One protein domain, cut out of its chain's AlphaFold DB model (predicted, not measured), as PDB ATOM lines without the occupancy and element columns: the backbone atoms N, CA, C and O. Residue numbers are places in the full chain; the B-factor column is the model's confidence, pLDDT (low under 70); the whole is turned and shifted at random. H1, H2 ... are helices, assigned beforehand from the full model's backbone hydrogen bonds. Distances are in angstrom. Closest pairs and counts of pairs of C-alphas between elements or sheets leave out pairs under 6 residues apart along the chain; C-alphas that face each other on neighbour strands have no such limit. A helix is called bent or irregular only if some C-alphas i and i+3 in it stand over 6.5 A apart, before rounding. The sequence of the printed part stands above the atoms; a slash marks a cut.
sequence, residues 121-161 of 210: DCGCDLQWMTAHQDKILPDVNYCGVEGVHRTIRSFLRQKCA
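Overview. This is residues 121 to 161 of the 210 residues of an uncharacterized protein of Dictyocaulus viviparus (UniProt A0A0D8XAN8). Little regular structure: two short helices, H1 then H2, pack together at a slant, and a long loop, residues 132 to 151, arches between them. The 41 printed residues, 16 in named elements, have no named strand; the class is all helix. The whole is compact, with a radius of gyration of the C-alphas of 9.2 A and spans of 27 by 21 by 14 A.

Along the chain. H1, residues 124 to 131, starts at C-alpha 124 (27.468, -22.685, -16.612) and spans 13.1 A; it is irregular, C-alphas 125 and 128 being 7.3 A apart. H2, residues 152 to 159, spans 10.4 A, ending at C-alpha 159 (19.828, -22.254, -17.038).

Arrangement. H1 and H2 touch; their closest C-alphas, Cys 124 and Leu 156, are 6.3 A apart. They run opposite ways at a steep tilt of 48 degrees. Every O i to N i+4 pair is within hydrogen-bond range in H2; in H1 0 of 4 are, against 4 of 5 O i to N i+3 pairs.

Size, cuts and confidence. The farthest C-alphas, Gln 133 and Glu 146, both in the long link, are 27.3 A apart. The printed part has no cut. Residues 129 to 138, 145 to 149 and 161 have pLDDT under 70.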
ATOM      1  N   ASP A 121      27.615 -33.350 -20.409       85.75
ATOM      2  CA  ASP A 121      27.202 -32.883 -19.082       85.75
ATOM      3  C   ASP A 121      27.523 -31.393 -18.963       85.75
ATOM      4  O   ASP A 121      28.679 -30.974 -19.028       85.75
ATOM      5  N   CYS A 122      26.482 -30.569 -18.915       83.69
ATOM      6  CA  CYS A 122      26.638 -29.132 -19.050       83.69
ATOM      7  C   CYS A 122      26.537 -28.417 -17.717       83.69
ATOM      8  O   CYS A 122      25.532 -28.530 -17.014       83.69
ATOM      9  N   GLY A 123      27.513 -27.552 -17.465       81.94
ATOM     10  CA  GLY A 123      27.453 -26.509 -16.452       81.94
ATOM     11  C   GLY A 123      27.512 -25.106 -17.060       81.94
ATOM     12  O   GLY A 123      27.668 -24.913 -18.271       81.94
ATOM     13  N   CYS A 124      27.354 -24.092 -16.208       82.31
ATOM     14  CA  CYS A 124      27.468 -22.685 -16.612       82.31
ATOM     15  C   CYS A 124      28.914 -22.233 -16.855       82.31
ATOM     16  O   CYS A 124      29.142 -21.191 -17.463       82.31
ATOM     17  N   ASP A 125      29.885 -23.028 -16.427       76.38
ATOM     18  CA  ASP A 125      31.301 -22.911 -16.760       76.38
ATOM     19  C   ASP A 125      31.575 -23.127 -18.258       76.38
ATOM     20  O   ASP A 125      32.537 -22.574 -18.779       76.38
ATOM     21  N   LEU A 126      30.687 -23.808 -18.995       76.75
ATOM     22  CA  LEU A 126      30.789 -23.983 -20.452       76.75
ATOM     23  C   LEU A 126      30.479 -22.713 -21.272       76.75
ATOM     24  O   LEU A 126      30.436 -22.765 -22.503       76.75
ATOM     25  N   GLN A 127      30.274 -21.551 -20.637       75.62
ATOM     26  CA  GLN A 127      30.007 -20.279 -21.329       75.62
ATOM     27  C   GLN A 127      31.062 -19.934 -22.392       75.62
ATOM     28  O   GLN A 127      30.706 -19.410 -23.453       75.62
ATOM     29  N   TRP A 128      32.331 -20.294 -22.165       72.56
ATOM     30  CA  TRP A 128      33.427 -20.077 -23.119       72.56
ATOM     31  C   TRP A 128      33.169 -20.730 -24.489       72.56
ATOM     32  O   TRP A 128      33.563 -20.177 -25.515       72.56
ATOM     33  N   MET A 129      32.426 -21.845 -24.536       68.94
ATOM     34  CA  MET A 129      32.101 -22.566 -25.776       68.94
ATOM     35  C   MET A 129      31.169 -21.767 -26.697       68.94
ATOM     36  O   MET A 129      31.109 -22.028 -27.896       68.94
ATOM     37  N   THR A 130      30.443 -20.777 -26.164       67.75
ATOM     38  CA  THR A 130      29.590 -19.883 -26.970       67.75
ATOM     39  C   THR A 130      30.353 -18.718 -27.593       67.75
ATOM     40  O   THR A 130      29.866 -18.130 -28.559       67.75
ATOM     41  N   ALA A 131      31.535 -18.402 -27.061       61.00
ATOM     42  CA  ALA A 131      32.420 -17.349 -27.550       61.00
ATOM     43  C   ALA A 131      33.472 -17.867 -28.547       61.00
ATOM     44  O   ALA A 131      34.170 -17.067 -29.169       61.00
ATOM     45  N   HIS A 132      33.589 -19.189 -28.711       61.47
ATOM     46  CA  HIS A 132      34.517 -19.798 -29.657       61.47
ATOM     47  C   HIS A 132      34.135 -19.448 -31.109       61.47
ATOM     48  O   HIS A 132      32.951 -19.405 -31.452       61.47
ATOM     49  N   GLN A 133      35.135 -19.179 -31.960       49.47
ATOM     50  CA  GLN A 133      34.935 -18.742 -33.353       49.47
ATOM     51  C   GLN A 133      34.103 -19.746 -34.164       49.47
ATOM     52  O   GLN A 133      33.221 -19.346 -34.930       49.47
ATOM     53  N   ASP A 134      34.289 -21.039 -33.898       56.31
ATOM     54  CA  ASP A 134      33.491 -22.112 -34.475       56.31
ATOM     55  C   ASP A 134      32.194 -22.307 -33.686       56.31
ATOM     56  O   ASP A 134      32.019 -23.246 -32.905       56.31
ATOM     57  N   LYS A 135      31.230 -21.417 -33.947       55.69
ATOM     58  CA  LYS A 135      29.849 -21.436 -33.418       55.69
ATOM     59  C   LYS A 135      29.105 -22.769 -33.604       55.69
ATOM     60  O   LYS A 135      28.006 -22.914 -33.075       55.69
ATOM     61  N   ILE A 136      29.681 -23.704 -34.357       64.94
ATOM     62  CA  ILE A 136      29.134 -25.015 -34.704       64.94
ATOM     63  C   ILE A 136      29.065 -25.919 -33.469       64.94
ATOM     64  O   ILE A 136      28.020 -26.504 -33.207       64.94
ATOM     65  N   LEU A 137      30.137 -25.994 -32.673       68.75
ATOM     66  CA  LEU A 137      30.264 -26.942 -31.558       68.75
ATOM     67  C   LEU A 137      29.124 -26.861 -30.514       68.75
ATOM     68  O   LEU A 137      28.574 -27.913 -30.170       68.75
ATOM     69  N   PRO A 138      28.690 -25.673 -30.038       65.12
ATOM     70  CA  PRO A 138      27.584 -25.580 -29.083       65.12
ATOM     71  C   PRO A 138      26.201 -25.889 -29.674       65.12
ATOM     72  O   PRO A 138      25.262 -26.068 -28.897       65.12
ATOM     73  N   ASP A 139      26.062 -25.931 -31.003       74.75
ATOM     74  CA  ASP A 139      24.784 -26.119 -31.705       74.75
ATOM     75  C   ASP A 139      24.598 -27.552 -32.244       74.75
ATOM     76  O   ASP A 139      23.474 -27.942 -32.551       74.75
ATOM     77  N   VAL A 140      25.667 -28.352 -32.322       80.38
ATOM     78  CA  VAL A 140      25.624 -29.737 -32.835       80.38
ATOM     79  C   VAL A 140      25.714 -30.811 -31.747       80.38
ATOM     80  O   VAL A 140      25.747 -31.991 -32.079       80.38
ATOM     81  N   ASN A 141      25.753 -30.443 -30.462       83.31
ATOM     82  CA  ASN A 141      25.774 -31.388 -29.338       83.31
ATOM     83  C   ASN A 141      24.593 -31.166 -28.391       83.31
ATOM     84  O   ASN A 141      24.224 -30.027 -28.106       83.31
ATOM     85  N   TYR A 142      24.054 -32.267 -27.877       84.44
ATOM     86  CA  TYR A 142      23.010 -32.307 -26.859       84.44
ATOM     87  C   TYR A 142      23.599 -32.066 -25.473       84.44
ATOM     88  O   TYR A 142      24.799 -32.228 -25.251       84.44
ATOM     89  N   CYS A 143      22.748 -31.683 -24.530       84.25
ATOM     90  CA  CYS A 143      23.192 -31.203 -23.234       84.25
ATOM     91  C   CYS A 143      22.320 -31.747 -22.085       84.25
ATOM     92  O   CYS A 143      21.088 -31.742 -22.178       84.25
ATOM     93  N   GLY A 144      22.970 -32.217 -21.014       77.00
ATOM     94  CA  GLY A 144      22.363 -32.864 -19.842       77.00
ATOM     95  C   GLY A 144      22.243 -34.392 -19.951       77.00
ATOM     96  O   GLY A 144      22.375 -34.963 -21.032       77.00
ATOM     97  N   VAL A 145      21.969 -35.063 -18.825       65.00
ATOM     98  CA  VAL A 145      21.721 -36.519 -18.773       65.00
ATOM     99  C   VAL A 145      20.539 -36.855 -19.696       65.00
ATOM    100  O   VAL A 145      19.516 -36.184 -19.639       65.00
ATOM    101  N   GLU A 146      20.706 -37.833 -20.593       63.50
ATOM    102  CA  GLU A 146      19.750 -38.206 -21.662       63.50
ATOM    103  C   GLU A 146      19.504 -37.164 -22.778       63.50
ATOM    104  O   GLU A 146      18.636 -37.365 -23.626       63.50
ATOM    105  N   GLY A 147      20.270 -36.068 -22.850       62.00
ATOM    106  CA  GLY A 147      20.145 -35.100 -23.951       62.00
ATOM    107  C   GLY A 147      18.882 -34.234 -23.884       62.00
ATOM    108  O   GLY A 147      18.372 -33.784 -24.913       62.00
ATOM    109  N   VAL A 148      18.388 -33.976 -22.669       66.19
ATOM    110  CA  VAL A 148      17.180 -33.179 -22.380       66.19
ATOM    111  C   VAL A 148      17.209 -31.795 -23.048       66.19
ATOM    112  O   VAL A 148      16.168 -31.275 -23.457       66.19
ATOM    113  N   HIS A 149      18.391 -31.199 -23.228       67.75
ATOM    114  CA  HIS A 149      18.550 -29.957 -23.979       67.75
ATOM    115  C   HIS A 149      19.066 -30.218 -25.397       67.75
ATOM    116  O   HIS A 149      20.122 -30.816 -25.603       67.75
ATOM    117  N   ARG A 150      18.338 -29.667 -26.382       70.00
ATOM    118  CA  ARG A 150      18.640 -29.813 -27.818       70.00
ATOM    119  C   ARG A 150      20.038 -29.327 -28.205       70.00
ATOM    120  O   ARG A 150      20.607 -29.880 -29.134       70.00
ATOM    121  N   THR A 151      20.550 -28.294 -27.532       83.56
ATOM    122  CA  THR A 151      21.894 -27.744 -27.760       83.56
ATOM    123  C   THR A 151      22.509 -27.209 -26.465       83.56
ATOM    124  O   THR A 151      21.777 -26.758 -25.575       83.56
ATOM    125  N   ILE A 152      23.845 -27.170 -26.376       81.38
ATOM    126  CA  ILE A 152      24.572 -26.504 -25.275       81.38
ATOM    127  C   ILE A 152      24.155 -25.030 -25.186       81.38
ATOM    128  O   ILE A 152      23.902 -24.499 -24.104       81.38
ATOM    129  N   ARG A 153      24.000 -24.360 -26.338       82.75
ATOM    130  CA  ARG A 153      23.556 -22.958 -26.387       82.75
ATOM    131  C   ARG A 153      22.174 -22.758 -25.761       82.75
ATOM    132  O   ARG A 153      21.957 -21.759 -25.075       82.75
ATOM    133  N   SER A 154      21.240 -23.676 -26.007       82.44
ATOM    134  CA  SER A 154      19.899 -23.639 -25.415       82.44
ATOM    135  C   SER A 154      19.962 -23.772 -23.894       82.44
ATOM    136  O   SER A 154      19.367 -22.960 -23.185       82.44
ATOM    137  N   PHE A 155      20.749 -24.730 -23.396       84.69
ATOM    138  CA  PHE A 155      20.967 -24.909 -21.961       84.69
ATOM    139  C   PHE A 155      21.529 -23.648 -21.307       84.69
ATOM    140  O   PHE A 155      20.931 -23.132 -20.367       84.69
ATOM    141  N   LEU A 156      22.617 -23.093 -21.848       83.12
ATOM    142  CA  LEU A 156      23.253 -21.899 -21.287       83.12
ATOM    143  C   LEU A 156      22.293 -20.700 -21.256       83.12
ATOM    144  O   LEU A 156      22.249 -19.969 -20.271       83.12
ATOM    145  N   ARG A 157      21.459 -20.524 -22.290       82.81
ATOM    146  CA  ARG A 157      20.429 -19.469 -22.305       82.81
ATOM    147  C   ARG A 157      19.345 -19.671 -21.245       82.81
ATOM    148  O   ARG A 157      18.890 -18.691 -20.669       82.81
ATOM    149  N   GLN A 158      18.904 -20.908 -21.025       81.25
ATOM    150  CA  GLN A 158      17.782 -21.221 -20.134       81.25
ATOM    151  C   GLN A 158      18.189 -21.337 -18.662       81.25
ATOM    152  O   GLN A 158      17.409 -20.977 -17.784       81.25
ATOM    153  N   LYS A 159      19.378 -21.880 -18.388       81.56
ATOM    154  CA  LYS A 159      19.828 -22.254 -17.038       81.56
ATOM    155  C   LYS A 159      20.925 -21.352 -16.484       81.56
ATOM    156  O   LYS A 159      21.052 -21.266 -15.270       81.56
ATOM    157  N   CYS A 160      21.667 -20.651 -17.339       83.00
ATOM    158  CA  CYS A 160      22.823 -19.845 -16.939       83.00
ATOM    159  C   CYS A 160      22.612 -18.347 -17.184       83.00
ATOM    160  O   CYS A 160      23.559 -17.640 -17.532       83.00
ATOM    161  N   ALA A 161      21.371 -17.864 -17.032       69.75
ATOM    162  CA  ALA A 161      21.036 -16.448 -17.152       69.75
ATOM    163  C   ALA A 161      22.039 -15.588 -16.363       69.75
ATOM    164  O   ALA A 161      22.327 -15.882 -15.202       69.75
TER     165      ALA A 161